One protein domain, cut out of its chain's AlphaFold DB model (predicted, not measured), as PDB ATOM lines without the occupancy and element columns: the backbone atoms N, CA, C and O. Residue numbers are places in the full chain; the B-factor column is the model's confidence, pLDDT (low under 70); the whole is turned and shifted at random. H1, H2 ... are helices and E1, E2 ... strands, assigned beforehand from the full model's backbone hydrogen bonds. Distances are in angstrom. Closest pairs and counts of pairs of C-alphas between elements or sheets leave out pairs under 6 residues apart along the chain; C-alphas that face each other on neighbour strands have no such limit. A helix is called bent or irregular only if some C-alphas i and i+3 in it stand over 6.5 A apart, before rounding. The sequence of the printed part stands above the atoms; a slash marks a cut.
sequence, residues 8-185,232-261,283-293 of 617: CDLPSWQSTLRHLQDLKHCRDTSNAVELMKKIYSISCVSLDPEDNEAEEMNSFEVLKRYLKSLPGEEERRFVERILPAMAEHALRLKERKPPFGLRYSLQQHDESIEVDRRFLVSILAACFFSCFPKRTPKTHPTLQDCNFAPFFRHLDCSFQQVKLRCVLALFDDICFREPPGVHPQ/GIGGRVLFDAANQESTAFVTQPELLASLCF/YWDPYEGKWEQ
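What this domain is: This is residues 8 to 185, 232 to 261 and 283 to 293 of the 617 residues of the protein "Poly(ADP-ribose) glycohydrolase" of Darwinula stevensoni (UniProt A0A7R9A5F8). Helices H3, H2, H1 and the arm H4b stand side by side in one curved layer, and over its concave side lies a second, partly crossed group, with H6 in the middle of the domain and H10, H8 and H9 beyond it. A small antiparallel hairpin, E2 and E3, sits beside H8. The printed part has 219 residues with ten named helices and three named strands, in the order H1 to H8, E1, H9, H10, E2, E3, and is mostly helix. It is compact, with a radius of gyration of the C-alphas of 16.8 A, and rounded, spanning 47 by 42 by 40 A.

How they stand to each other: Start at H1, residues 13 to 25, and H2, residues 29 to 43, a helical hairpin at a shallow tilt of 10 degrees; its closest C-alphas, Thr 16 and Ile 39, are 5.5 A apart. H3, residues 53 to 69, forms a helical hairpin with H2, closest at C-alphas 33 and 64, 6.4 A. H4, residues 72 to 91, was assigned as one helix by its hydrogen bonds but is bent, with C-alphas 80 and 83 6.9 A apart; its arms are H4a, residues 72 to 80, and H4b, residues 83 to 91. H4b touches H1, closest at C-alphas 24 and 84, 4.2 A. H6, residues 117 to 128, touches H4b, closest at C-alphas 122 and 89, 4.6 A, and H5, residues 93 to 96, closest at C-alphas 122 and 93, 5.1 A. H7, residues 149 to 153, touches H3, at its residues 56 to 63 alone, closest at C-alphas 153 and 59, 4.4 A. Residues 163 to 167 of H8, residues 158 to 172, touch H9, residues 244 to 251, closest at C-alphas 166 and 250, 5.7 A. H10, residues 253 to 260, touches H6, closest at C-alphas 257 and 124, 5.2 A. E1, residues 183 to 185, pairs with no named strand. In the hairpin of E2, residues 283 to 285, and E3, residues 290 to 293, N 285 and O 290 are 2.8 A apart, within hydrogen-bond range. Every O i to N i+4 pair is within range in H4a, H4b, H6 and H9; H1 has 8 of 9, H2 9 of 11, H3 11 of 13, H8 9 of 11, H7 0 of 1 and H10 0 of 4, the last two with 2 of 2 and 4 of 5 O i to N i+3 pairs, and H5 is too short.

Where its parts are: Find C-alpha 13 at (102.498, 104.951, 118.089); from there H1 runs 18.4 A. H2 is 20.7 A long, H3 25.1 A, H6 16.4 A and H8 20.5 A. E3 ends at C-alpha 293, (132.442, 102.842, 101.653).

The domain as a whole: Residues 186 to 231 and 262 to 282 are not printed; the C-alpha gaps are 15.5 A and 29.8 A. The links H5 to H6 and H6 to H7 are long. Mean pLDDT of the printed part is 89.3, under 70 at residues 111 and 174 to 185.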
ATOM      1  N   CYS A   8     102.950 106.718 112.531       95.00
ATOM      2  CA  CYS A   8     102.374 107.831 113.289       95.00
ATOM      3  C   CYS A   8     100.836 107.955 113.268       95.00
ATOM      4  O   CYS A   8     100.283 108.818 113.968       95.00
ATOM      5  N   ASP A   9     100.159 107.102 112.495       94.25
ATOM      6  CA  ASP A   9      98.701 106.957 112.446       94.25
ATOM      7  C   ASP A   9      98.199 105.734 113.243       94.25
ATOM      8  O   ASP A   9      96.998 105.618 113.492       94.25
ATOM      9  N   LEU A  10      99.098 104.839 113.678       92.88
ATOM     10  CA  LEU A  10      98.751 103.603 114.386       92.88
ATOM     11  C   LEU A  10      98.427 103.832 115.877       92.88
ATOM     12  O   LEU A  10      99.060 104.672 116.524       92.88
ATOM     13  N   PRO A  11      97.536 103.021 116.489       92.94
ATOM     14  CA  PRO A  11      97.291 103.054 117.936       92.94
ATOM     15  C   PRO A  11      98.542 102.771 118.787       92.94
ATOM     16  O   PRO A  11      98.686 103.320 119.880       92.94
ATOM     17  N   SER A  12      99.467 101.950 118.279       92.31
ATOM     18  CA  SER A  12     100.741 101.610 118.929       92.31
ATOM     19  C   SER A  12     101.720 102.787 119.017       92.31
ATOM     20  O   SER A  12     102.596 102.778 119.886       92.31
ATOM     21  N   TRP A  13     101.546 103.840 118.205       95.06
ATOM     22  CA  TRP A  13     102.498 104.951 118.089       95.06
ATOM     23  C   TRP A  13     102.845 105.607 119.426       95.06
ATOM     24  O   TRP A  13     103.993 105.971 119.652       95.06
ATOM     25  N   GLN A  14     101.895 105.728 120.359       95.00
ATOM     26  CA  GLN A  14     102.154 106.356 121.661       95.00
ATOM     27  C   GLN A  14     103.031 105.496 122.599       95.00
ATOM     28  O   GLN A  14     103.498 105.990 123.633       95.00
ATOM     29  N   SER A  15     103.268 104.226 122.257       95.75
ATOM     30  CA  SER A  15     104.298 103.360 122.846       95.75
ATOM     31  C   SER A  15     105.610 103.448 122.072       95.75
ATOM     32  O   SER A  15     106.636 103.743 122.680       95.75
ATOM     33  N   THR A  16     105.570 103.315 120.744       96.31
ATOM     34  CA  THR A  16     106.742 103.452 119.862       96.31
ATOM     35  C   THR A  16     107.473 104.786 120.075       96.31
ATOM     36  O   THR A  16     108.686 104.809 120.256       96.31
ATOM     37  N   LEU A  17     106.733 105.896 120.182       96.12
ATOM     38  CA  LEU A  17     107.256 107.242 120.437       96.12
ATOM     39  C   LEU A  17     108.054 107.339 121.749       96.12
ATOM     40  O   LEU A  17     109.035 108.076 121.800       96.12
ATOM     41  N   ARG A  18     107.664 106.603 122.802       97.25
ATOM     42  CA  ARG A  18     108.408 106.588 124.075       97.25
ATOM     43  C   ARG A  18     109.769 105.925 123.893       97.25
ATOM     44  O   ARG A  18     110.774 106.519 124.253       97.25
ATOM     45  N   HIS A  19     109.823 104.773 123.232       98.12
ATOM     46  CA  HIS A  19     111.096 104.096 122.975       98.12
ATOM     47  C   HIS A  19     111.972 104.824 121.945       98.12
ATOM     48  O   HIS A  19     113.190 104.802 122.075       98.12
ATOM     49  N   LEU A  20     111.389 105.567 120.999       98.00
ATOM     50  CA  LEU A  20     112.135 106.503 120.146       98.00
ATOM     51  C   LEU A  20     112.709 107.698 120.942       98.00
ATOM     52  O   LEU A  20     113.820 108.147 120.659       98.00
ATOM     53  N   GLN A  21     111.998 108.200 121.960       98.00
ATOM     54  CA  GLN A  21     112.530 109.208 122.893       98.00
ATOM     55  C   GLN A  21     113.664 108.627 123.752       98.00
ATOM     56  O   GLN A  21     114.717 109.255 123.859       98.00
ATOM     57  N   ASP A  22     113.491 107.415 124.288       98.06
ATOM     58  CA  ASP A  22     114.533 106.691 125.026       98.06
ATOM     59  C   ASP A  22     115.790 106.493 124.149       98.06
ATOM     60  O   ASP A  22     116.903 106.788 124.587       98.06
ATOM     61  N   LEU A  23     115.625 106.072 122.885       97.31
ATOM     62  CA  LEU A  23     116.714 105.879 121.915       97.31
ATOM     63  C   LEU A  23     117.504 107.161 121.645       97.31
ATOM     64  O   LEU A  23     118.733 107.132 121.664       97.31
ATOM     65  N   LYS A  24     116.822 108.298 121.457       97.12
ATOM     66  CA  LYS A  24     117.470 109.602 121.231       97.12
ATOM     67  C   LYS A  24     118.441 109.982 122.360       97.12
ATOM     68  O   LYS A  24     119.471 110.625 122.123       97.12
ATOM     69  N   HIS A  25     118.123 109.575 123.585       97.19
ATOM     70  CA  HIS A  25     118.924 109.832 124.781       97.19
ATOM     71  C   HIS A  25     119.811 108.647 125.204       97.19
ATOM     72  O   HIS A  25     120.625 108.799 126.114       97.19
ATOM     73  N   CYS A  26     119.722 107.499 124.527       96.94
ATOM     74  CA  CYS A  26     120.547 106.328 124.802       96.94
ATOM     75  C   CYS A  26     122.009 106.559 124.394       96.94
ATOM     76  O   CYS A  26     122.276 107.170 123.361       96.94
ATOM     77  N   ARG A  27     122.959 106.072 125.201       96.06
ATOM     78  CA  ARG A  27     124.413 106.186 124.967       96.06
ATOM     79  C   ARG A  27     125.170 104.862 125.163       96.06
ATOM     80  O   ARG A  27     126.381 104.861 125.322       96.06
ATOM     81  N   ASP A  28     124.454 103.737 125.135       97.31
ATOM     82  CA  ASP A  28     125.029 102.391 125.019       97.31
ATOM     83  C   ASP A  28     124.296 101.602 123.927       97.31
ATOM     84  O   ASP A  28     123.065 101.579 123.869       97.31
ATOM     85  N   THR A  29     125.077 100.920 123.097       97.56
ATOM     86  CA  THR A  29     124.635 100.026 122.023       97.56
ATOM     87  C   THR A  29     123.723  98.904 122.515       97.56
ATOM     88  O   THR A  29     122.738  98.583 121.855       97.56
ATOM     89  N   SER A  30     124.004  98.317 123.680       97.88
ATOM     90  CA  SER A  30     123.215  97.196 124.210       97.88
ATOM     91  C   SER A  30     121.800  97.657 124.565       97.88
ATOM     92  O   SER A  30     120.825  97.085 124.083       97.88
ATOM     93  N   ASN A  31     121.676  98.740 125.337       97.81
ATOM     94  CA  ASN A  31     120.379  99.335 125.665       97.81
ATOM     95  C   ASN A  31     119.669  99.926 124.433       97.81
ATOM     96  O   ASN A  31     118.443  99.868 124.361       97.81
ATOM     97  N   ALA A  32     120.409 100.442 123.444       98.00
ATOM     98  CA  ALA A  32     119.827 100.882 122.177       98.00
ATOM     99  C   ALA A  32     119.152  99.717 121.434       98.00
ATOM    100  O   ALA A  32     117.979  99.807 121.077       98.00
ATOM    101  N   VAL A  33     119.837  98.582 121.283       98.19
ATOM    102  CA  VAL A  33     119.251  97.390 120.655       98.19
ATOM    103  C   VAL A  33     118.061  96.853 121.461       98.19
ATOM    104  O   VAL A  33     117.022  96.543 120.881       98.19
ATOM    105  N   GLU A  34     118.137  96.822 122.795       98.06
ATOM    106  CA  GLU A  34     116.999  96.428 123.644       98.06
ATOM    107  C   GLU A  34     115.808  97.403 123.583       98.06
ATOM    108  O   GLU A  34     114.705  97.051 124.002       98.06
ATOM    109  N   LEU A  35     115.990  98.632 123.095       98.25
ATOM    110  CA  LEU A  35     114.893  99.550 122.769       98.25
ATOM    111  C   LEU A  35     114.361  99.312 121.348       98.25
ATOM    112  O   LEU A  35     113.147  99.325 121.159       98.25
ATOM    113  N   MET A  36     115.228  99.005 120.375       97.94
ATOM    114  CA  MET A  36     114.817  98.623 119.014       97.94
ATOM    115  C   MET A  36     113.956  97.351 119.014       97.94
ATOM    116  O   MET A  36     112.880  97.348 118.421       97.94
ATOM    117  N   LYS A  37     114.334  96.318 119.779       96.88
ATOM    118  CA  LYS A  37     113.518  95.101 119.972       96.88
ATOM    119  C   LYS A  37     112.118  95.388 120.534       96.88
ATOM    120  O   LYS A  37     111.147  94.756 120.127       96.88
ATOM    121  N   LYS A  38     111.999  96.352 121.460       96.50
ATOM    122  CA  LYS A  38     110.708  96.788 122.036       96.50
ATOM    123  C   LYS A  38     109.873  97.596 121.048       96.50
ATOM    124  O   LYS A  38     108.654  97.575 121.141       96.50
ATOM    125  N   ILE A  39     110.503  98.313 120.118       96.81
ATOM    126  CA  ILE A  39     109.797  98.957 119.007       96.81
ATOM    127  C   ILE A  39     109.275  97.893 118.040       96.81
ATOM    128  O   ILE A  39     108.084  97.923 117.730       96.81
ATOM    129  N   TYR A  40     110.121  96.935 117.645       95.19
ATOM    130  CA  TYR A  40     109.757  95.827 116.760       95.19
ATOM    131  C   TYR A  40     108.517  95.084 117.279       95.19
ATOM    132  O   TYR A  40     107.489  95.081 116.609       95.19
ATOM    133  N   SER A  41     108.543  94.574 118.518       93.06
ATOM    134  CA  SER A  41     107.429  93.793 119.093       93.06
ATOM    135  C   SER A  41     106.145  94.589 119.392       93.06
ATOM    136  O   SER A  41     105.127  94.006 119.756       93.06
ATOM    137  N   ILE A  42     106.172  95.917 119.239       92.88
ATOM    138  CA  ILE A  42     105.013  96.816 119.386       92.88
ATOM    139  C   ILE A  42     104.486  97.309 118.025       92.88
ATOM    140  O   ILE A  42     103.338  97.756 117.941       92.88
ATOM    141  N   SER A  43     105.310  97.261 116.974       91.38
ATOM    142  CA  SER A  43     105.063  97.974 115.710       91.38
ATOM    143  C   SER A  43     105.105  97.055 114.485       91.38
ATOM    144  O   SER A  43     104.196  97.120 113.662       91.38
ATOM    145  N   CYS A  44     106.100  96.170 114.401       87.75
ATOM    146  CA  CYS A  44     106.353  95.249 113.290       87.75
ATOM    147  C   CYS A  44     105.645  93.897 113.489       87.75
ATOM    148  O   CYS A  44     106.235  92.828 113.348       87.75
ATOM    149  N   VAL A  45     104.362  93.952 113.855       81.38
ATOM    150  CA  VAL A  45     103.516  92.763 114.025       81.38
ATOM    151  C   VAL A  45     103.154  92.204 112.648       81.38
ATOM    152  O   VAL A  45     102.725  92.963 111.774       81.38
ATOM    153  N   SER A  46     103.314  90.892 112.466       82.06
ATOM    154  CA  SER A  46     102.871  90.171 111.267       82.06
ATOM    155  C   SER A  46     101.411  89.716 111.387       82.06
ATOM    156  O   SER A  46     100.890  89.510 112.484       82.06
ATOM    157  N   LEU A  47     100.745  89.543 110.245       82.19
ATOM    158  CA  LEU A  47      99.440  88.872 110.139       82.19
ATOM    159  C   LEU A  47      99.558  87.466 109.519       82.19
ATOM    160  O   LEU A  47      98.555  86.769 109.375       82.19
ATOM    161  N   ASP A  48     100.771  87.065 109.138       83.38
ATOM    162  CA  ASP A  48     101.084  85.788 108.499       83.38
ATOM    163  C   ASP A  48     101.462  84.754 109.579       83.38
ATOM    164  O   ASP A  48     102.455  84.961 110.282       83.38
ATOM    165  N   PRO A  49     100.696  83.660 109.767       77.94
ATOM    166  CA  PRO A  49     100.904  82.717 110.873       77.94
ATOM    167  C   PRO A  49     102.158  81.842 110.722       77.94
ATOM    168  O   PRO A  49     102.489  81.096 111.642       77.94
ATOM    169  N   GLU A  50     102.837  81.911 109.576       80.12
ATOM    170  CA  GLU A  50     104.112  81.235 109.314       80.12
ATOM    171  C   GLU A  50     105.332  82.148 109.558       80.12
ATOM    172  O   GLU A  50     106.466  81.700 109.399       80.12
ATOM    173  N   ASP A  51     105.136  83.419 109.943       80.69
ATOM    174  CA  ASP A  51     106.246  84.356 110.139       80.69
ATOM    175  C   ASP A  51     107.085  84.048 111.393       80.69
ATOM    176  O   ASP A  51     106.577  83.904 112.508       80.69
ATOM    177  N   ASN A  52     108.406  83.993 111.219       80.50
ATOM    178  CA  ASN A  52     109.342  83.570 112.257       80.50
ATOM    179  C   ASN A  52     109.824  84.751 113.122       80.50
ATOM    180  O   ASN A  52     110.985  85.166 113.049       80.50
ATOM    181  N   GLU A  53     108.944  85.280 113.981       80.81
ATOM    182  CA  GLU A  53     109.267  86.395 114.894       80.81
ATOM    183  C   GLU A  53     110.541  86.159 115.732       80.81
ATOM    184  O   GLU A  53     111.248  87.110 116.070       80.81
ATOM    185  N   ALA A  54     110.862  84.903 116.066       83.06
ATOM    186  CA  ALA A  54     112.038  84.555 116.863       83.06
ATOM    187  C   ALA A  54     113.362  84.762 116.103       83.06
ATOM    188  O   ALA A  54     114.353  85.199 116.693       83.06
ATOM    189  N   GLU A  55     113.385  84.488 114.799       83.06
ATOM    190  CA  GLU A  55     114.552  84.712 113.940       83.06
ATOM    191  C   GLU A  55     114.760  86.206 113.653       83.06
ATOM    192  O   GLU A  55     115.891  86.698 113.702       83.06
ATOM    193  N   GLU A  56     113.671  86.959 113.479       85.38
ATOM    194  CA  GLU A  56     113.728  88.423 113.394       85.38
ATOM    195  C   GLU A  56     114.230  89.041 114.702       85.38
ATOM    196  O   GLU A  56     115.095  89.915 114.681       85.38
ATOM    197  N   MET A  57     113.782  88.542 115.859       89.12
ATOM    198  CA  MET A  57     114.273  88.990 117.167       89.12
ATOM    199  C   MET A  57     115.770  88.691 117.375       89.12
ATOM    200  O   MET A  57     116.465  89.443 118.066       89.12
ATOM    201  N   ASN A  58     116.287  87.626 116.752       93.56
ATOM    202  CA  ASN A  58     117.708  87.271 116.760       93.56
ATOM    203  C   ASN A  58     118.560  88.175 115.843       93.56
ATOM    204  O   ASN A  58     119.719  88.436 116.166       93.56
ATOM    205  N   SER A  59     118.003  88.730 114.760       95.12
ATOM    206  CA  SER A  59     118.717  89.681 113.883       95.12
ATOM    207  C   SER A  59     119.272  90.892 114.657       95.12
ATOM    208  O   SER A  59     120.395  91.344 114.426       95.12
ATOM    209  N   PHE A  60     118.533  91.356 115.670       97.12
ATOM    210  CA  PHE A  60     118.940  92.444 116.554       97.12
ATOM    211  C   PHE A  60     120.167  92.084 117.415       97.12
ATOM    212  O   PHE A  60     120.965  92.967 117.727       97.12
ATOM    213  N   GLU A  61     120.384  90.810 117.767       96.75
ATOM    214  CA  GLU A  61     121.631  90.371 118.418       96.75
ATOM    215  C   GLU A  61     122.820  90.350 117.444       96.75
ATOM    216  O   GLU A  61     123.944  90.638 117.858       96.75
ATOM    217  N   VAL A  62     122.593  90.098 116.149       97.69
ATOM    218  CA  VAL A  62     123.636  90.242 115.114       97.69
ATOM    219  C   VAL A  62     124.025  91.717 114.957       97.69
ATOM    220  O   VAL A  62     125.210  92.041 115.020       97.69
ATOM    221  N   LEU A  63     123.051  92.637 114.890       98.00
ATOM    222  CA  LEU A  63     123.305  94.087 114.922       98.00
ATOM    223  C   LEU A  63     124.098  94.507 116.171       98.00
ATOM    224  O   LEU A  63     125.061  95.265 116.070       98.00
ATOM    225  N   LYS A  64     123.724  94.001 117.350       98.12
ATOM    226  CA  LYS A  64     124.410  94.273 118.624       98.12
ATOM    227  C   LYS A  64     125.854  93.781 118.622       98.12
ATOM    228  O   LYS A  64     126.734  94.510 119.073       98.12
ATOM    229  N   ARG A  65     126.102  92.576 118.092       97.88
ATOM    230  CA  ARG A  65     127.447  92.008 117.917       97.88
ATOM    231  C   ARG A  65     128.278  92.862 116.964       97.88
ATOM    232  O   ARG A  65     129.387  93.237 117.327       97.88
ATOM    233  N   TYR A  66     127.723  93.219 115.804       97.69
ATOM    234  CA  TYR A  66     128.378  94.086 114.827       97.69
ATOM    235  C   TYR A  66     128.763  95.437 115.447       97.69
ATOM    236  O   TYR A  66     129.941  95.784 115.471       97.69
ATOM    237  N   LEU A  67     127.808  96.155 116.047       97.56
ATOM    238  CA  LEU A  67     128.058  97.462 116.663       97.56
ATOM    239  C   LEU A  67     129.076  97.402 117.820       97.56
ATOM    240  O   LEU A  67     129.877  98.322 117.957       97.56
ATOM    241  N   LYS A  68     129.101  96.318 118.613       97.00
ATOM    242  CA  LYS A  68     130.122  96.077 119.656       97.00
ATOM    243  C   LYS A  68     131.473  95.581 119.117       97.00
ATOM    244  O   LYS A  68     132.433  95.543 119.880       97.00
ATOM    245  N   SER A  69     131.557  95.198 117.842       96.56
ATOM    246  CA  SER A  69     132.812  94.835 117.163       96.56
ATOM    247  C   SER A  69     133.476  96.010 116.434       96.56
ATOM    248  O   SER A  69     134.620  95.892 115.999       96.56
ATOM    249  N   LEU A  70     132.781  97.148 116.313       95.56
ATOM    250  CA  LEU A  70     133.336  98.361 115.715       95.56
ATOM    251  C   LEU A  70     134.482  98.944 116.564       95.56
ATOM    252  O   LEU A  70     134.469  98.821 117.791       95.56
ATOM    253  N   PRO A  71     135.442  99.659 115.943       95.38
ATOM    254  CA  PRO A  71     136.397 100.485 116.673       95.38
ATOM    255  C   PRO A  71     135.682 101.438 117.639       95.38
ATOM    256  O   PRO A  71     134.636 101.996 117.313       95.38
ATOM    257  N   GLY A  72     136.261 101.681 118.819       93.75
ATOM    258  CA  GLY A  72     135.579 102.426 119.888       93.75
ATOM    259  C   GLY A  72     135.134 103.854 119.523       93.75
ATOM    260  O   GLY A  72     134.196 104.361 120.132       93.75
ATOM    261  N   GLU A  73     135.760 104.492 118.526       94.94
ATOM    262  CA  GLU A  73     135.292 105.775 117.975       94.94
ATOM    263  C   GLU A  73     134.105 105.622 117.009       94.94
ATOM    264  O   GLU A  73     133.243 106.497 116.969       94.94
ATOM    265  N   GLU A  74     134.014 104.522 116.252       94.56
ATOM    266  CA  GLU A  74     132.845 104.209 115.415       94.56
ATOM    267  C   GLU A  74     131.630 103.852 116.287       94.56
ATOM    268  O   GLU A  74     130.543 104.378 116.038       94.56
ATOM    269  N   GLU A  75     131.803 103.063 117.360       96.56
ATOM    270  CA  GLU A  75     130.711 102.797 118.315       96.56
ATOM    271  C   GLU A  75     130.236 104.097 118.995       96.56
ATOM    272  O   GLU A  75     129.034 104.377 119.022       96.56
ATOM    273  N   ARG A  76     131.166 104.939 119.483       95.75
ATOM    274  CA  ARG A  76     130.833 106.262 120.048       95.75
ATOM    275  C   ARG A  76     130.089 107.136 119.047       95.75
ATOM    276  O   ARG A  76     129.014 107.635 119.363       95.75
ATOM    277  N   ARG A  77     130.609 107.292 117.825       95.00
ATOM    278  CA  ARG A  77     129.970 108.069 116.749       95.00
ATOM    279  C   ARG A  77     128.546 107.581 116.484       95.00
ATOM    280  O   ARG A  77     127.642 108.411 116.366       95.00
ATOM    281  N   PHE A  78     128.320 106.265 116.479       96.31
ATOM    282  CA  PHE A  78     126.979 105.701 116.360       96.31
ATOM    283  C   PHE A  78     126.062 106.119 117.520       96.31
ATOM    284  O   PHE A  78     125.034 106.745 117.265       96.31
ATOM    285  N   VAL A  79     126.411 105.842 118.783       96.81
ATOM    286  CA  VAL A  79     125.495 106.095 119.920       96.81
ATOM    287  C   VAL A  79     125.387 107.569 120.331       96.81
ATOM    288  O   VAL A  79     124.360 107.983 120.868       96.81
ATOM    289  N   GLU A  80     126.413 108.385 120.084       95.44
ATOM    290  CA  GLU A  80     126.453 109.799 120.481       95.44
ATOM    291  C   GLU A  80     125.915 110.752 119.404       95.44
ATOM    292  O   GLU A  80     125.325 111.777 119.763       95.44
ATOM    293  N   ARG A  81     126.081 110.422 118.109       93.88
ATOM    294  CA  ARG A  81     125.683 111.278 116.974       93.88
ATOM    295  C   ARG A  81     124.608 110.658 116.081       93.88
ATOM    296  O   ARG A  81     123.539 111.252 115.946       93.88
ATOM    297  N   ILE A  82     124.868 109.485 115.502       95.56
ATOM    298  CA  ILE A  82     124.024 108.915 114.435       95.56
ATOM    299  C   ILE A  82     122.665 108.461 114.982       95.56
ATOM    300  O   ILE A  82     121.622 108.931 114.530       95.56
ATOM    301  N   LEU A  83     122.658 107.604 116.006       97.38
ATOM    302  CA  LEU A  83     121.438 107.075 116.618       97.38
ATOM    303  C   LEU A  83     120.512 108.195 117.152       97.38
ATOM    304  O   LEU A  83     119.310 108.141 116.876       97.38
ATOM    305  N   PRO A  84     121.011 109.253 117.831       96.75
ATOM    306  CA  PRO A  84     120.191 110.409 118.199       96.75
ATOM    307  C   PRO A  84     119.600 111.186 117.016       96.75
ATOM    308  O   PRO A  84     118.466 111.660 117.123       96.75
ATOM    309  N   ALA A  85     120.325 111.311 115.899       94.94
ATOM    310  CA  ALA A  85     119.830 111.967 114.687       94.94
ATOM    311  C   ALA A  85     118.735 111.134 113.993       94.94
ATOM    312  O   ALA A  85     117.675 111.667 113.650       94.94
ATOM    313  N   MET A  86     118.940 109.818 113.875       95.94
ATOM    314  CA  MET A  86     117.934 108.866 113.389       95.94
ATOM    315  C   MET A  86     116.664 108.926 114.246       95.94
ATOM    316  O   MET A  86     115.565 109.111 113.721       95.94
ATOM    317  N   ALA A  87     116.802 108.839 115.571       97.62
ATOM    318  CA  ALA A  87     115.673 108.898 116.496       97.62
ATOM    319  C   ALA A  87     114.904 110.227 116.386       97.62
ATOM    320  O   ALA A  87     113.677 110.217 116.312       97.62
ATOM    321  N   GLU A  88     115.593 111.368 116.282       96.12
ATOM    322  CA  GLU A  88     114.959 112.670 116.030       96.12
ATOM    323  C   GLU A  88     114.186 112.702 114.700       96.12
ATOM    324  O   GLU A  88     113.081 113.249 114.635       96.12
ATOM    325  N   HIS A  89     114.718 112.096 113.636       95.44
ATOM    326  CA  HIS A  89     114.019 112.014 112.355       95.44
ATOM    327  C   HIS A  89     112.771 111.123 112.441       95.44
ATOM    328  O   HIS A  89     111.709 111.552 111.985       95.44
ATOM    329  N   ALA A  90     112.838 109.959 113.091       97.00
ATOM    330  CA  ALA A  90     111.670 109.102 113.313       97.00
ATOM    331  C   ALA A  90     110.594 109.790 114.182       97.00
ATOM    332  O   ALA A  90     109.408 109.756 113.848       97.00
ATOM    333  N   LEU A  91     110.988 110.488 115.255       97.31
ATOM    334  CA  LEU A  91     110.067 111.240 116.124       97.31
ATOM    335  C   LEU A  91     109.296 112.331 115.362       97.31
ATOM    336  O   LEU A  91     108.112 112.553 115.626       97.31
ATOM    337  N   ARG A  92     109.941 112.989 114.390       95.94
ATOM    338  CA  ARG A  92     109.343 114.068 113.585       95.94
ATOM    339  C   ARG A  92     108.531 113.587 112.377       95.94
ATOM    340  O   ARG A  92     107.978 114.423 111.665       95.94
ATOM    341  N   LEU A  93     108.361 112.274 112.183       95.50
ATOM    342  CA  LEU A  93     107.533 111.696 111.112       95.50
ATOM    343  C   LEU A  93     106.117 112.304 111.066       95.50
ATOM    344  O   LEU A  93     105.637 112.661 109.994       95.50
ATOM    345  N   LYS A  94     105.471 112.489 112.228       95.38
ATOM    346  CA  LYS A  94     104.111 113.057 112.314       95.38
ATOM    347  C   LYS A  94     104.041 114.555 111.999       95.38
ATOM    348  O   LYS A  94     103.014 115.027 111.531       95.38
ATOM    349  N   GLU A  95     105.113 115.293 112.278       95.00
ATOM    350  CA  GLU A  95     105.222 116.734 112.010       95.00
ATOM    351  C   GLU A  95     105.487 117.003 110.523       95.00
ATOM    352  O   GLU A  95     104.967 117.962 109.961       95.00
ATOM    353  N   ARG A  96     106.293 116.140 109.891       91.56
ATOM    354  CA  ARG A  96     106.717 116.250 108.488       91.56
ATOM    355  C   ARG A  96     105.749 115.577 107.501       91.56
ATOM    356  O   ARG A  96     105.907 115.751 106.298       91.56
ATOM    357  N   LYS A  97     104.755 114.822 107.988       91.94
ATOM    358  CA  LYS A  97     103.732 114.154 107.167       91.94
ATOM    359  C   LYS A  97     102.983 115.172 106.283       91.94
ATOM    360  O   LYS A  97     102.446 116.141 106.825       91.94
ATOM    361  N   PRO A  98     102.868 114.949 104.957       88.00
ATOM    362  CA  PRO A  98     102.104 115.826 104.073       88.00
ATOM    363  C   PRO A  98     100.639 115.987 104.528       88.00
ATOM    364  O   PRO A  98     100.035 115.001 104.963       88.00
ATOM    365  N   PRO A  99     100.013 117.176 104.381       87.25
ATOM    366  CA  PRO A  99      98.639 117.422 104.845       87.25
ATOM    367  C   PRO A  99      97.571 116.487 104.259       87.25
ATOM    368  O   PRO A  99      96.537 116.270 104.887       87.25
ATOM    369  N   PHE A 100      97.820 115.924 103.075       86.06
ATOM    370  CA  PHE A 100      96.932 114.978 102.388       86.06
ATOM    371  C   PHE A 100      97.315 113.502 102.612       86.06
ATOM    372  O   PHE A 100      96.713 112.613 102.014       86.06
ATOM    373  N   GLY A 101      98.298 113.237 103.479       89.00
ATOM    374  CA  GLY A 101      98.936 111.931 103.635       89.00
ATOM    375  C   GLY A 101      99.946 111.616 102.527       89.00
ATOM    376  O   GLY A 101     100.124 112.387 101.586       89.00
ATOM    377  N   LEU A 102     100.610 110.469 102.662       89.12
ATOM    378  CA  LEU A 102     101.390 109.851 101.590       89.12
ATOM    379  C   LEU A 102     100.476 108.877 100.836       89.12
ATOM    380  O   LEU A 102      99.717 108.139 101.470       89.12
ATOM    381  N   ARG A 103     100.531 108.884  99.505       87.31
ATOM    382  CA  ARG A 103      99.816 107.926  98.648       87.31
ATOM    383  C   ARG A 103     100.701 106.729  98.341       87.31
ATOM    384  O   ARG A 103     101.922 106.851  98.380       87.31
ATOM    385  N   TYR A 104     100.069 105.613  98.004       88.06
ATOM    386  CA  TYR A 104     100.756 104.568  97.260       88.06
ATOM    387  C   TYR A 104     100.928 105.007  95.801       88.06
ATOM    388  O   TYR A 104      99.998 105.584  95.235       88.06
ATOM    389  N   SER A 105     102.086 104.720  95.211       87.00
ATOM    390  CA  SER A 105     102.233 104.636  93.759       87.00
ATOM    391  C   SER A 105     101.730 103.255  93.366       87.00
ATOM    392  O   SER A 105     102.369 102.262  93.707       87.00
ATOM    393  N   LEU A 106     100.538 103.211  92.778       85.81
ATOM    394  CA  LEU A 106      99.843 101.969  92.449       85.81
ATOM    395  C   LEU A 106     100.199 101.503  91.037       85.81
ATOM    396  O   LEU A 106     100.485 102.337  90.177       85.81
ATOM    397  N   GLN A 107     100.095 100.199  90.794       85.81
ATOM    398  CA  GLN A 107     100.244  99.625  89.454       85.81
ATOM    399  C   GLN A 107      99.217 100.213  88.470       85.81
ATOM    400  O   GLN A 107      98.068 100.489  88.832       85.81
ATOM    401  N   GLN A 108      99.613 100.365  87.206       83.38
ATOM    402  CA  GLN A 108      98.806 100.901  86.101       83.38
ATOM    403  C   GLN A 108      98.357 102.367  86.282       83.38
ATOM    404  O   GLN A 108      97.401 102.814  85.635       83.38
ATOM    405  N   HIS A 109      99.031 103.145  87.139       77.62
ATOM    406  CA  HIS A 109      98.651 104.524  87.458       77.62
ATOM    407  C   HIS A 109      99.755 105.557  87.168       77.62
ATOM    408  O   HIS A 109     100.821 105.569  87.775       77.62
ATOM    409  N   ASP A 110      99.433 106.508  86.284       72.19
ATOM    410  CA  ASP A 110     100.263 107.668  85.920       72.19
ATOM    411  C   ASP A 110     100.253 108.713  87.055       72.19
ATOM    412  O   ASP A 110      99.514 109.702  87.014       72.19
ATOM    413  N   GLU A 111     101.022 108.454  88.118       68.94
ATOM    414  CA  GLU A 111     101.265 109.401  89.212       68.94
ATOM    415  C   GLU A 111     102.760 109.760  89.327       68.94
ATOM    416  O   GLU A 111     103.656 108.914  89.346       68.94
ATOM    417  N   SER A 112     103.026 111.062  89.482       73.00
ATOM    418  CA  SER A 112     104.282 111.560  90.043       73.00
ATOM    419  C   SER A 112     104.015 112.064  91.456       73.00
ATOM    420  O   SER A 112     103.119 112.885  91.673       73.00
ATOM    421  N   ILE A 113     104.775 111.553  92.424       73.50
ATOM    422  CA  ILE A 113     104.565 111.823  93.849       73.50
ATOM    423  C   ILE A 113     105.710 112.707  94.343       73.50
ATOM    424  O   ILE A 113     106.766 112.206  94.706       73.50
ATOM    425  N   GLU A 114     105.513 114.026  94.378       76.50
ATOM    426  CA  GLU A 114     106.502 114.932  94.975       76.50
ATOM    427  C   GLU A 114     106.548 114.751  96.502       76.50
ATOM    428  O   GLU A 114     105.525 114.885  97.185       76.50
ATOM    429  N   VAL A 115     107.733 114.456  97.051       76.56
ATOM    430  CA  VAL A 115     107.925 114.244  98.496       76.56
ATOM    431  C   VAL A 115     109.060 115.106  99.054       76.56
ATOM    432  O   VAL A 115     110.165 115.136  98.513       76.56
ATOM    433  N   ASP A 116     108.816 115.773 100.189       82.00
ATOM    434  CA  ASP A 116     109.863 116.471 100.945       82.00
ATOM    435  C   ASP A 116     110.924 115.480 101.453       82.00
ATOM    436  O   ASP A 116     110.626 114.501 102.146       82.00
ATOM    437  N   ARG A 117     112.194 115.785 101.171       82.81
ATOM    438  CA  ARG A 117     113.336 114.959 101.580       82.81
ATOM    439  C   ARG A 117     113.383 114.727 103.094       82.81
ATOM    440  O   ARG A 117     113.727 113.630 103.525       82.81
ATOM    441  N   ARG A 118     113.009 115.704 103.933       86.25
ATOM    442  CA  ARG A 118     113.043 115.529 105.401       86.25
ATOM    443  C   ARG A 118     111.980 114.533 105.875       86.25
ATOM    444  O   ARG A 118     112.215 113.849 106.872       86.25
ATOM    445  N   PHE A 119     110.848 114.432 105.180       89.88
ATOM    446  CA  PHE A 119     109.833 113.403 105.402       89.88
ATOM    447  C   PHE A 119     110.294 112.016 104.922       89.88
ATOM    448  O   PHE A 119     110.149 111.063 105.685       89.88
ATOM    449  N   LEU A 120     110.943 111.890 103.755       89.81
ATOM    450  CA  LEU A 120     111.542 110.610 103.323       89.81
ATOM    451  C   LEU A 120     112.600 110.099 104.311       89.81
ATOM    452  O   LEU A 120     112.572 108.934 104.694       89.81
ATOM    453  N   VAL A 121     113.484 110.968 104.812       91.50
ATOM    454  CA  VAL A 121     114.478 110.571 105.828       91.50
ATOM    455  C   VAL A 121     113.809 110.244 107.179       91.50
ATOM    456  O   VAL A 121     114.314 109.418 107.937       91.50
ATOM    457  N   SER A 122     112.643 110.825 107.486       94.94
ATOM    458  CA  SER A 122     111.814 110.401 108.628       94.94
ATOM    459  C   SER A 122     111.155 109.034 108.427       94.94
ATOM    460  O   SER A 122     111.033 108.292 109.401       94.94
ATOM    461  N   ILE A 123     110.758 108.686 107.197       96.00
ATOM    462  CA  ILE A 123     110.309 107.333 106.838       96.00
ATOM    463  C   ILE A 123     111.473 106.359 107.009       96.00
ATOM    464  O   ILE A 123     111.346 105.431 107.796       96.00
ATOM    465  N   LEU A 124     112.630 106.623 106.396       95.81
ATOM    466  CA  LEU A 124     113.819 105.768 106.486       95.81
ATOM    467  C   LEU A 124     114.287 105.531 107.934       95.81
ATOM    468  O   LEU A 124     114.673 104.423 108.293       95.81
ATOM    469  N   ALA A 125     114.217 106.546 108.797       97.44
ATOM    470  CA  ALA A 125     114.505 106.365 110.217       97.44
ATOM    471  C   ALA A 125     113.495 105.422 110.899       97.44
ATOM    472  O   ALA A 125     113.874 104.590 111.721       97.44
ATOM    473  N   ALA A 126     112.209 105.520 110.550       98.06
ATOM    474  CA  ALA A 126     111.174 104.617 111.045       98.06
ATOM    475  C   ALA A 126     111.311 103.188 110.469       98.06
ATOM    476  O   ALA A 126     111.098 102.228 111.204       98.06
ATOM    477  N   CYS A 127     111.743 103.037 109.212       97.75
ATOM    478  CA  CYS A 127     112.146 101.767 108.595       97.75
ATOM    479  C   CYS A 127     113.281 101.092 109.375       97.75
ATOM    480  O   CYS A 127     113.186  99.921 109.746       97.75
ATOM    481  N   PHE A 128     114.337 101.853 109.686       98.12
ATOM    482  CA  PHE A 128     115.508 101.355 110.409       98.12
ATOM    483  C   PHE A 128     115.160 100.829 111.808       98.12
ATOM    484  O   PHE A 128     115.624  99.767 112.221       98.12
ATOM    485  N   PHE A 129     114.288 101.534 112.533       97.94
ATOM    486  CA  PHE A 129     113.798 101.082 113.838       97.94
ATOM    487  C   PHE A 129     112.686 100.023 113.758       97.94
ATOM    488  O   PHE A 129     112.199  99.598 114.801       97.94
ATOM    489  N   SER A 130     112.311  99.566 112.557       96.62
ATOM    490  CA  SER A 130     111.220  98.609 112.314       96.62
ATOM    491  C   SER A 130     109.879  99.059 112.919       96.62
ATOM    492  O   SER A 130     109.230  98.350 113.687       96.62
ATOM    493  N   CYS A 131     109.498 100.306 112.625       96.88
ATOM    494  CA  CYS A 131     108.275 100.940 113.123       96.88
ATOM    495  C   CYS A 131     107.023 100.653 112.275       96.88
ATOM    496  O   CYS A 131     105.933 101.042 112.698       96.88
ATOM    497  N   PHE A 132     107.149 100.077 111.075       95.50
ATOM    498  CA  PHE A 132     106.005  99.781 110.202       95.50
ATOM    499  C   PHE A 132     105.426  98.393 110.525       95.50
ATOM    500  O   PHE A 132     106.191  97.509 110.905       95.50
ATOM    501  N   PRO A 133     104.109  98.161 110.354       92.75
ATOM    502  CA  PRO A 133     103.540  96.812 110.379       92.75
ATOM    503  C   PRO A 133     104.229  95.936 109.333       92.75
ATOM    504  O   PRO A 133     104.542  96.435 108.249       92.75
ATOM    505  N   LYS A 134     104.459  94.656 109.643       91.44
ATOM    506  CA  LYS A 134     105.195  93.778 108.731       91.44
ATOM    507  C   LYS A 134     104.346  93.445 107.507       91.44
ATOM    508  O   LYS A 134     103.177  93.078 107.637       91.44
ATOM    509  N   ARG A 135     104.945  93.531 106.322       91.94
ATOM    510  CA  ARG A 135     104.390  92.995 105.079       91.94
ATOM    511  C   ARG A 135     104.998  91.634 104.762       91.94
ATOM    512  O   ARG A 135     106.159  91.363 105.049       91.94
ATOM    513  N   THR A 136     104.193  90.786 104.137       90.38
ATOM    514  CA  THR A 136     104.591  89.492 103.573       90.38
ATOM    515  C   THR A 136     103.925  89.335 102.203       90.38
ATOM    516  O   THR A 136     102.868  89.940 101.989       90.38
ATOM    517  N   PRO A 137     104.445  88.490 101.293       88.75
ATOM    518  CA  PRO A 137     103.816  88.257  99.991       88.75
ATOM    519  C   PRO A 137     102.346  87.804 100.069       88.75
ATOM    520  O   PRO A 137     101.570  88.089  99.165       88.75
ATOM    521  N   LYS A 138     101.923  87.155 101.167       90.00
ATOM    522  CA  LYS A 138     100.517  86.761 101.386       90.00
ATOM    523  C   LYS A 138      99.614  87.919 101.821       90.00
ATOM    524  O   LYS A 138      98.410  87.871 101.593       90.00
ATOM    525  N   THR A 139     100.169  88.926 102.496       89.50
ATOM    526  CA  THR A 139      99.401  90.058 103.047       89.50
ATOM    527  C   THR A 139      99.400  91.272 102.122       89.50
ATOM    528  O   THR A 139      98.417  92.008 102.095       89.50
ATOM    529  N   HIS A 140     100.485  91.476 101.371       92.00
ATOM    530  CA  HIS A 140     100.686  92.602 100.462       92.00
ATOM    531  C   HIS A 140     101.508  92.143  99.230       92.00
ATOM    532  O   HIS A 140     102.683  92.485  99.129       92.00
ATOM    533  N   PRO A 141     100.939  91.351  98.301       91.75
ATOM    534  CA  PRO A 141     101.695  90.730  97.200       91.75
ATOM    535  C   PRO A 141     102.376  91.737  96.258       91.75
ATOM    536  O   PRO A 141     103.421  91.439  95.685       91.75
ATOM    537  N   THR A 142     101.803  92.933  96.122       91.62
ATOM    538  CA  THR A 142     102.290  94.024  95.268       91.62
ATOM    539  C   THR A 142     103.269  94.972  95.965       91.62
ATOM    540  O   THR A 142     103.708  95.923  95.332       91.62
ATOM    541  N   LEU A 143     103.610  94.781  97.250       92.19
ATOM    542  CA  LEU A 143     104.424  95.731  98.024       92.19
ATOM    543  C   LEU A 143     105.559  95.047  98.789       92.19
ATOM    544  O   LEU A 143     105.329  94.176  99.628       92.19
ATOM    545  N   GLN A 144     106.772  95.569  98.611       92.81
ATOM    546  CA  GLN A 144     107.926  95.254  99.454       92.81
ATOM    547  C   GLN A 144     107.661  95.586 100.936       92.81
ATOM    548  O   GLN A 144     106.982  96.571 101.256       92.81
ATOM    549  N   ASP A 145     108.234  94.806 101.860       94.12
ATOM    550  CA  ASP A 145     108.391  95.260 103.249       94.12
ATOM    551  C   ASP A 145     109.511  96.307 103.333       94.12
ATOM    552  O   ASP A 145     110.460  96.288 102.548       94.12
ATOM    553  N   CYS A 146     109.400  97.239 104.280       95.81
ATOM    554  CA  CYS A 146     110.373  98.316 104.446       95.81
ATOM    555  C   CYS A 146     110.999  98.385 105.850       95.81
ATOM    556  O   CYS A 146     111.559  99.418 106.213       95.81
ATOM    557  N   ASN A 147     110.927  97.321 106.658       96.31
ATOM    558  CA  ASN A 147     111.566  97.255 107.974       96.31
ATOM    559  C   ASN A 147     112.978  96.644 107.888       96.31
ATOM    560  O   ASN A 147     113.242  95.743 107.100       96.31
ATOM    561  N   PHE A 148     113.905  97.111 108.728       97.25
ATOM    562  CA  PHE A 148     115.314  96.676 108.688       97.25
ATOM    563  C   PHE A 148     115.633  95.398 109.490       97.25
ATOM    564  O   PHE A 148     116.790  94.979 109.503       97.25
ATOM    565  N   ALA A 149     114.664  94.750 110.147       95.19
ATOM    566  CA  ALA A 149     114.933  93.516 110.897       95.19
ATOM    567  C   ALA A 149     115.598  92.406 110.040       95.19
ATOM    568  O   ALA A 149     116.653  91.914 110.449       95.19
ATOM    569  N   PRO A 150     115.140  92.093 108.807       94.38
ATOM    570  CA  PRO A 150     115.839  91.123 107.962       94.38
ATOM    571  C   PRO A 150     117.261  91.573 107.593       94.38
ATOM    572  O   PRO A 150     118.194  90.768 107.604       94.38
ATOM    573  N   PHE A 151     117.465  92.875 107.366       97.12
ATOM    574  CA  PHE A 151     118.757  93.443 106.965       97.12
ATOM    575  C   PHE A 151     119.848  93.181 108.011       97.12
ATOM    576  O   PHE A 151     121.003  92.926 107.655       97.12
ATOM    577  N   PHE A 152     119.502  93.201 109.301       97.44
ATOM    578  CA  PHE A 152     120.457  92.961 110.382       97.44
ATOM    579  C   PHE A 152     120.963  91.512 110.440       97.44
ATOM    580  O   PHE A 152     122.080  91.282 110.904       97.44
ATOM    581  N   ARG A 153     120.192  90.542 109.924       95.56
ATOM    582  CA  ARG A 153     120.515  89.102 109.945       95.56
ATOM    583  C   ARG A 153     121.823  88.773 109.222       95.56
ATOM    584  O   ARG A 153     122.529  87.856 109.624       95.56
ATOM    585  N   HIS A 154     122.163  89.552 108.197       95.75
ATOM    586  CA  HIS A 154     123.312  89.319 107.320       95.75
ATOM    587  C   HIS A 154     124.554  90.156 107.689       95.75
ATOM    588  O   HIS A 154     125.506  90.203 106.918       95.75
ATOM    589  N   LEU A 155     124.577  90.847 108.841       96.19
ATOM    590  CA  LEU A 155     125.683  91.753 109.206       96.19
ATOM    591  C   LEU A 155     127.023  91.065 109.515       96.19
ATOM    592  O   LEU A 155     128.049  91.742 109.567       96.19
ATOM    593  N   ASP A 156     127.048  89.739 109.647       91.94
ATOM    594  CA  ASP A 156     128.299  88.970 109.659       91.94
ATOM    595  C   ASP A 156     128.986  88.951 108.260       91.94
ATOM    596  O   ASP A 156     130.170  88.638 108.159       91.94
ATOM    597  N   CYS A 157     128.292  89.350 107.179       92.94
ATOM    598  CA  CYS A 157     128.836  89.473 105.819       92.94
ATOM    599  C   CYS A 157     129.387  90.886 105.528       92.94
ATOM    600  O   CYS A 157     128.696  91.889 105.719       92.94
ATOM    601  N   SER A 158     130.597  90.983 104.964       92.00
ATOM    602  CA  SER A 158     131.301  92.261 104.733       92.00
ATOM    603  C   SER A 158     130.519  93.271 103.877       92.00
ATOM    604  O   SER A 158     130.433  94.442 104.246       92.00
ATOM    605  N   PHE A 159     129.880  92.838 102.782       93.62
ATOM    606  CA  PHE A 159     129.075  93.737 101.941       93.62
ATOM    607  C   PHE A 159     127.872  94.326 102.696       93.62
ATOM    608  O   PHE A 159     127.554  95.503 102.528       93.62
ATOM    609  N   GLN A 160     127.247  93.566 103.605       96.25
ATOM    610  CA  GLN A 160     126.144  94.062 104.434       96.25
ATOM    611  C   GLN A 160     126.596  95.196 105.365       96.25
ATOM    612  O   GLN A 160     125.874  96.172 105.565       96.25
ATOM    613  N   GLN A 161     127.817  95.102 105.896       95.62
ATOM    614  CA  GLN A 161     128.420  96.140 106.734       95.62
ATOM    615  C   GLN A 161     128.707  97.416 105.926       95.62
ATOM    616  O   GLN A 161     128.521  98.523 106.430       95.62
ATOM    617  N   VAL A 162     129.104  97.284 104.654       95.25
ATOM    618  CA  VAL A 162     129.274  98.416 103.724       95.25
ATOM    619  C   VAL A 162     127.921  99.049 103.377       95.25
ATOM    620  O   VAL A 162     127.790 100.270 103.484       95.25
ATOM    621  N   LYS A 163     126.892  98.241 103.068       96.75
ATOM    622  CA  LYS A 163     125.505  98.715 102.904       96.75
ATOM    623  C   LYS A 163     125.047  99.513 104.131       96.75
ATOM    624  O   LYS A 163     124.543 100.625 103.986       96.75
ATOM    625  N   LEU A 164     125.287  98.995 105.340       97.19
ATOM    626  CA  LEU A 164     124.917  99.667 106.587       97.19
ATOM    627  C   LEU A 164     125.663 100.996 106.762       97.19
ATOM    628  O   LEU A 164     125.031 102.003 107.069       97.19
ATOM    629  N   ARG A 165     126.979 101.032 106.516       94.81
ATOM    630  CA  ARG A 165     127.776 102.271 106.572       94.81
ATOM    631  C   ARG A 165     127.238 103.351 105.625       94.81
ATOM    632  O   ARG A 165     127.135 104.501 106.043       94.81
ATOM    633  N   CYS A 166     126.817 102.996 104.407       93.44
ATOM    634  CA  CYS A 166     126.231 103.954 103.458       93.44
ATOM    635  C   CYS A 166     124.881 104.525 103.940       93.44
ATOM    636  O   CYS A 166     124.648 105.732 103.838       93.44
ATOM    637  N   VAL A 167     124.019 103.684 104.529       94.44
ATOM    638  CA  VAL A 167     122.738 104.116 105.124       94.44
ATOM    639  C   VAL A 167     122.963 105.003 106.352       94.44
ATOM    640  O   VAL A 167     122.329 106.051 106.477       94.44
ATOM    641  N   LEU A 168     123.886 104.631 107.246       94.06
ATOM    642  CA  LEU A 168     124.204 105.418 108.442       94.06
ATOM    643  C   LEU A 168     124.849 106.771 108.097       94.06
ATOM    644  O   LEU A 168     124.577 107.753 108.788       94.06
ATOM    645  N   ALA A 169     125.632 106.860 107.014       90.62
ATOM    646  CA  ALA A 169     126.276 108.101 106.573       90.62
ATOM    647  C   ALA A 169     125.278 109.250 106.312       90.62
ATOM    648  O   ALA A 169     125.576 110.400 106.628       90.62
ATOM    649  N   LEU A 170     124.067 108.952 105.819       88.00
ATOM    650  CA  LEU A 170     123.006 109.951 105.607       88.00
ATOM    651  C   LEU A 170     122.521 110.608 106.913       88.00
ATOM    652  O   LEU A 170     122.092 111.759 106.905       88.00
ATOM    653  N   PHE A 171     122.588 109.895 108.037       90.06
ATOM    654  CA  PHE A 171     122.218 110.412 109.362       90.06
ATOM    655  C   PHE A 171     123.413 110.990 110.136       90.06
ATOM    656  O   PHE A 171     123.247 111.502 111.244       90.06
ATOM    657  N   ASP A 172     124.611 110.885 109.564       87.81
ATOM    658  CA  ASP A 172     125.879 111.289 110.163       87.81
ATOM    659  C   ASP A 172     126.421 112.610 109.579       87.81
ATOM    660  O   ASP A 172     127.214 113.293 110.236       87.81
ATOM    661  N   ASP A 173     125.970 112.998 108.378       70.50
ATOM    662  CA  ASP A 173     126.207 114.330 107.821       70.50
ATOM    663  C   ASP A 173     125.319 115.395 108.492       70.50
ATOM    664  O   ASP A 173     124.114 115.248 108.694       70.50
ATOM    665  N   ILE A 174     125.951 116.516 108.823       48.72
ATOM    666  CA  ILE A 174     125.337 117.698 109.432       48.72
ATOM    667  C   ILE A 174     124.739 118.607 108.335       48.72
ATOM    668  O   ILE A 174     123.863 119.430 108.609       48.72
ATOM    669  N   CYS A 175     125.173 118.455 107.079       45.22
ATOM    670  CA  CYS A 175     124.808 119.302 105.944       45.22
ATOM    671  C   CYS A 175     123.492 118.908 105.249       45.22
ATOM    672  O   CYS A 175     123.418 118.906 104.019       45.22
ATOM    673  N   PHE A 176     122.405 118.730 106.012       53.62
ATOM    674  CA  PHE A 176     121.035 118.785 105.473       53.62
ATOM    675  C   PHE A 176     120.686 120.208 104.989       53.62
ATOM    676  O   PHE A 176     119.905 120.942 105.605       53.62
ATOM    677  N   ARG A 177     121.288 120.597 103.858       44.19
ATOM    678  CA  ARG A 177     120.907 121.762 103.053       44.19
ATOM    679  C   ARG A 177     119.507 121.544 102.460       44.19
ATOM    680  O   ARG A 177     118.884 120.499 102.653       44.19
ATOM    681  N   GLU A 178     118.963 122.591 101.849       43.97
ATOM    682  CA  GLU A 178     117.537 122.675 101.513       43.97
ATOM    683  C   GLU A 178     117.072 121.538 100.580       43.97
ATOM    684  O   GLU A 178     117.874 121.013  99.805       43.97
ATOM    685  N   PRO A 179     115.812 121.076 100.715       39.91
ATOM    686  CA  PRO A 179     115.383 119.832 100.091       39.91
ATOM    687  C   PRO A 179     115.321 119.981  98.564       39.91
ATOM    688  O   PRO A 179     114.536 120.801  98.085       39.91
ATOM    689  N   PRO A 180     116.056 119.166  97.782       42.31
ATOM    690  CA  PRO A 180     115.632 118.898  96.417       42.31
ATOM    691  C   PRO A 180     114.240 118.257  96.462       42.31
ATOM    692  O   PRO A 180     113.980 117.390  97.305       42.31
ATOM    693  N   GLY A 181     113.351 118.697  95.570       41.16
ATOM    694  CA  GLY A 181     112.089 118.009  95.321       41.16
ATOM    695  C   GLY A 181     112.394 116.608  94.811       41.16
ATOM    696  O   GLY A 181     113.164 116.445  93.864       41.16
ATOM    697  N   VAL A 182     111.851 115.596  95.484       45.00
ATOM    698  CA  VAL A 182     112.041 114.205  95.081       45.00
ATOM    699  C   VAL A 182     110.843 113.812  94.244       45.00
ATOM    700  O   VAL A 182     109.715 113.849  94.734       45.00
ATOM    701  N   HIS A 183     111.106 113.438  92.996       49.81
ATOM    702  CA  HIS A 183     110.080 113.067  92.030       49.81
ATOM    703  C   HIS A 183     110.295 111.619  91.571       49.81
ATOM    704  O   HIS A 183     110.917 111.412  90.528       49.81
ATOM    705  N   PRO A 184     109.809 110.605  92.318       47.38
ATOM    706  CA  PRO A 184     109.341 109.386  91.685       47.38
ATOM    707  C   PRO A 184     108.254 109.763  90.672       47.38
ATOM    708  O   PRO A 184     107.243 110.392  91.009       47.38
ATOM    709  N   GLN A 185     108.476 109.402  89.418       47.62
ATOM    710  CA  GLN A 185     107.444 109.331  88.402       47.62
ATOM    711  C   GLN A 185     107.409 107.887  87.918       47.62
ATOM    712  O   GLN A 185     108.365 107.426  87.290       47.62
ATOM    713  N   GLY A 232     109.600  94.289  92.049       94.19
ATOM    714  CA  GLY A 232     109.558  94.834  93.407       94.19
ATOM    715  C   GLY A 232     110.831  95.625  93.699       94.19
ATOM    716  O   GLY A 232     111.809  95.046  94.176       94.19
ATOM    717  N   ILE A 233     110.813  96.929  93.410       91.31
ATOM    718  CA  ILE A 233     111.986  97.822  93.406       91.31
ATOM    719  C   ILE A 233     112.873  97.684  94.656       91.31
ATOM    720  O   ILE A 233     112.398  97.458  95.767       91.31
ATOM    721  N   GLY A 234     114.185  97.808  94.479       91.94
ATOM    722  CA  GLY A 234     115.183  97.520  95.512       91.94
ATOM    723  C   GLY A 234     115.438  96.021  95.727       91.94
ATOM    724  O   GLY A 234     116.432  95.662  96.365       91.94
ATOM    725  N   GLY A 235     114.573  95.139  95.214       94.94
ATOM    726  CA  GLY A 235     114.753  93.691  95.222       94.94
ATOM    727  C   GLY A 235     115.005  93.137  96.622       94.94
ATOM    728  O   GLY A 235     114.183  93.257  97.528       94.94
ATOM    729  N   ARG A 236     116.185  92.539  96.818       95.75
ATOM    730  CA  ARG A 236     116.656  91.997  98.106       95.75
ATOM    731  C   ARG A 236     117.590  92.954  98.870       95.75
ATOM    732  O   ARG A 236     118.401  92.502  99.678       95.75
ATOM    733  N   VAL A 237     117.519  94.276  98.654       97.25
ATOM    734  CA  VAL A 237     118.413  95.257  99.316       97.25
ATOM    735  C   VAL A 237     118.357  95.197 100.846       97.25
ATOM    736  O   VAL A 237     119.412  95.238 101.486       97.25
ATOM    737  N   LEU A 238     117.158  95.009 101.420       96.81
ATOM    738  CA  LEU A 238     116.931  94.797 102.858       96.81
ATOM    739  C   LEU A 238     117.245  93.363 103.337       96.81
ATOM    740  O   LEU A 238     117.013  93.041 104.495       96.81
ATOM    741  N   PHE A 239     117.816  92.522 102.478       95.38
ATOM    742  CA  PHE A 239     118.348  91.199 102.794       95.38
ATOM    743  C   PHE A 239     119.833  91.155 102.377       95.38
ATOM    744  O   PHE A 239     120.576  92.119 102.579       95.38
ATOM    745  N   ASP A 240     120.269  90.051 101.786       94.19
ATOM    746  CA  ASP A 240     121.633  89.697 101.390       94.19
ATOM    747  C   ASP A 240     122.126  90.299 100.061       94.19
ATOM    748  O   ASP A 240     123.295  90.110  99.727       94.19
ATOM    749  N   ALA A 241     121.301  91.038  99.304       94.94
ATOM    750  CA  ALA A 241     121.674  91.475  97.952       94.94
ATOM    751  C   ALA A 241     123.006  92.244  97.892       94.94
ATOM    752  O   ALA A 241     123.212  93.207  98.644       94.94
ATOM    753  N   ALA A 242     123.849  91.832  96.943       93.75
ATOM    754  CA  ALA A 242     125.134  92.430  96.593       93.75
ATOM    755  C   ALA A 242     125.228  92.627  95.067       93.75
ATOM    756  O   ALA A 242     125.994  91.964  94.372       93.75
ATOM    757  N   ASN A 243     124.371  93.505  94.540       93.00
ATOM    758  CA  ASN A 243     124.183  93.775  93.109       93.00
ATOM    759  C   ASN A 243     124.092  95.294  92.833       93.00
ATOM    760  O   ASN A 243     124.203  96.109  93.753       93.00
ATOM    761  N   GLN A 244     123.902  95.692  91.568       93.12
ATOM    762  CA  GLN A 244     123.864  97.112  91.185       93.12
ATOM    763  C   GLN A 244     122.656  97.852  91.786       93.12
ATOM    764  O   GLN A 244     122.840  98.920  92.366       93.12
ATOM    765  N   GLU A 245     121.459  97.254  91.778       94.88
ATOM    766  CA  GLU A 245     120.266  97.830  92.416       94.88
ATOM    767  C   GLU A 245     120.473  98.105  93.911       94.88
ATOM    768  O   GLU A 245     120.302  99.235  94.370       94.88
ATOM    769  N   SER A 246     120.901  97.100  94.679       95.94
ATOM    770  CA  SER A 246     121.161  97.276  96.114       95.94
ATOM    771  C   SER A 246     122.283  98.282  96.389       95.94
ATOM    772  O   SER A 246     122.209  98.997  97.386       95.94
ATOM    773  N   THR A 247     123.268  98.409  95.492       93.38
ATOM    774  CA  THR A 247     124.322  99.437  95.555       93.38
ATOM    775  C   THR A 247     123.756 100.845  95.349       93.38
ATOM    776  O   THR A 247     124.049 101.742  96.146       93.38
ATOM    777  N   ALA A 248     122.900 101.052  94.345       91.31
ATOM    778  CA  ALA A 248     122.227 102.331  94.112       91.31
ATOM    779  C   ALA A 248     121.331 102.714  95.306       91.31
ATOM    780  O   ALA A 248     121.462 103.802  95.872       91.31
ATOM    781  N   PHE A 249     120.502 101.777  95.781       93.62
ATOM    782  CA  PHE A 249     119.582 102.001  96.902       93.62
ATOM    783  C   PHE A 249     120.278 102.362  98.225       93.62
ATOM    784  O   PHE A 249     119.708 103.121  99.003       93.62
ATOM    785  N   VAL A 250     121.498 101.875  98.500       93.81
ATOM    786  CA  VAL A 250     122.238 102.257  99.724       93.81
ATOM    787  C   VAL A 250     123.178 103.444  99.540       93.81
ATOM    788  O   VAL A 250     123.484 104.114 100.521       93.81
ATOM    789  N   THR A 251     123.650 103.734  98.326       89.56
ATOM    790  CA  THR A 251     124.445 104.952  98.073       89.56
ATOM    791  C   THR A 251     123.565 106.202  97.997       89.56
ATOM    792  O   THR A 251     124.041 107.296  98.304       89.56
ATOM    793  N   GLN A 252     122.268 106.037  97.706       87.69
ATOM    794  CA  GLN A 252     121.205 107.043  97.821       87.69
ATOM    795  C   GLN A 252     120.103 106.547  98.788       87.69
ATOM    796  O   GLN A 252     119.018 106.191  98.325       87.69
ATOM    797  N   PRO A 253     120.338 106.497 100.121       89.38
ATOM    798  CA  PRO A 253     119.460 105.783 101.056       89.38
ATOM    799  C   PRO A 253     118.002 106.251 101.080       89.38
ATOM    800  O   PRO A 253     117.127 105.498 101.499       89.38
ATOM    801  N   GLU A 254     117.698 107.470 100.630       86.88
ATOM    802  CA  GLU A 254     116.322 107.938 100.467       86.88
ATOM    803  C   GLU A 254     115.491 107.092  99.480       86.88
ATOM    804  O   GLU A 254     114.266 107.066  99.613       86.88
ATOM    805  N   LEU A 255     116.120 106.336  98.565       89.56
ATOM    806  CA  LEU A 255     115.450 105.307  97.754       89.56
ATOM    807  C   LEU A 255     114.768 104.245  98.625       89.56
ATOM    808  O   LEU A 255     113.657 103.827  98.312       89.56
ATOM    809  N   LEU A 256     115.361 103.848  99.754       94.50
ATOM    810  CA  LEU A 256     114.815 102.805 100.637       94.50
ATOM    811  C   LEU A 256     113.479 103.211 101.288       94.50
ATOM    812  O   LEU A 256     112.719 102.349 101.720       94.50
ATOM    813  N   ALA A 257     113.144 104.507 101.318       92.50
ATOM    814  CA  ALA A 257     111.827 104.972 101.755       92.50
ATOM    815  C   ALA A 257     110.709 104.672 100.732       92.50
ATOM    816  O   ALA A 257     109.540 104.622 101.121       92.50
ATOM    817  N   SER A 258     111.044 104.450  99.451       91.81
ATOM    818  CA  SER A 258     110.071 104.111  98.395       91.81
ATOM    819  C   SER A 258     109.450 102.724  98.569       91.81
ATOM    820  O   SER A 258     108.266 102.561  98.288       91.81
ATOM    821  N   LEU A 259     110.180 101.780  99.177       94.25
ATOM    822  CA  LEU A 259     109.699 100.440  99.548       94.25
ATOM    823  C   LEU A 259     108.396 100.488 100.370       94.25
ATOM    824  O   LEU A 259     107.533  99.621 100.269       94.25
ATOM    825  N   CYS A 260     108.202 101.537 101.178       92.75
ATOM    826  CA  CYS A 260     106.981 101.683 101.963       92.75
ATOM    827  C   CYS A 260     105.749 102.097 101.135       92.75
ATOM    828  O   CYS A 260     104.640 102.013 101.671       92.75
ATOM    829  N   PHE A 261     105.895 102.572  99.890       91.75
ATOM    830  CA  PHE A 261     104.795 103.206  99.148       91.75
ATOM    831  C   PHE A 261     104.724 102.967  97.632       91.75
ATOM    832  O   PHE A 261     103.720 103.358  97.047       91.75
ATOM    833  N   TYR A 283     133.191 100.837  96.404       82.75
ATOM    834  CA  TYR A 283     134.227 100.258  95.549       82.75
ATOM    835  C   TYR A 283     134.795  98.982  96.172       82.75
ATOM    836  O   TYR A 283     134.659  98.732  97.371       82.75
ATOM    837  N   TRP A 284     135.423  98.170  95.328       79.69
ATOM    838  CA  TRP A 284     136.232  97.034  95.746       79.69
ATOM    839  C   TRP A 284     137.676  97.493  95.947       79.69
ATOM    840  O   TRP A 284     138.273  98.040  95.018       79.69
ATOM    841  N   ASP A 285     138.236  97.266  97.133       78.62
ATOM    842  CA  ASP A 285     139.667  97.416  97.383       78.62
ATOM    843  C   ASP A 285     140.387  96.106  96.988       78.62
ATOM    844  O   ASP A 285     140.171  95.067  97.624       78.62
ATOM    845  N   PRO A 286     141.240  96.118  95.943       76.44
ATOM    846  CA  PRO A 286     141.961  94.933  95.489       76.44
ATOM    847  C   PRO A 286     143.169  94.563  96.366       76.44
ATOM    848  O   PRO A 286     143.696  93.466  96.200       76.44
ATOM    849  N   TYR A 287     143.622  95.448  97.260       80.00
ATOM    850  CA  TYR A 287     144.723  95.199  98.195       80.00
ATOM    851  C   TYR A 287     144.210  94.557  99.483       80.00
ATOM    852  O   TYR A 287     144.756  93.558  99.942       80.00
ATOM    853  N   GLU A 288     143.127  95.107 100.032       79.75
ATOM    854  CA  GLU A 288     142.481  94.602 101.249       79.75
ATOM    855  C   GLU A 288     141.491  93.451 100.977       79.75
ATOM    856  O   GLU A 288     140.996  92.824 101.915       79.75
ATOM    857  N   GLY A 289     141.175  93.166  99.707       79.44
ATOM    858  CA  GLY A 289     140.304  92.055  99.307       79.44
ATOM    859  C   GLY A 289     138.867  92.187  99.818       79.44
ATOM    860  O   GLY A 289     138.240  91.187 100.178       79.44
ATOM    861  N   LYS A 290     138.357  93.420  99.906       84.00
ATOM    862  CA  LYS A 290     137.074  93.743 100.545       84.00
ATOM    863  C   LYS A 290     136.368  94.901  99.843       84.00
ATOM    864  O   LYS A 290     136.976  95.697  99.132       84.00
ATOM    865  N   TRP A 291     135.074  95.034 100.103       84.62
ATOM    866  CA  TRP A 291     134.305  96.217  99.725       84.62
ATOM    867  C   TRP A 291     134.496  97.336 100.752       84.62
ATOM    868  O   TRP A 291     134.522  97.073 101.956       84.62
ATOM    869  N   GLU A 292     134.563  98.582 100.289       86.19
ATOM    870  CA  GLU A 292     134.668  99.768 101.142       86.19
ATOM    871  C   GLU A 292     133.627 100.840 100.786       86.19
ATOM    872  O   GLU A 292     133.154 100.947  99.651       86.19
ATOM    873  N   GLN A 293     133.271 101.646 101.792       86.50
ATOM    874  CA  GLN A 293     132.442 102.842 101.653       86.50
ATOM    875  C   GLN A 293     133.357 104.065 101.623       86.50
ATOM    876  O   GLN A 293     134.084 104.314 102.581       86.50
TER     877      GLN A 293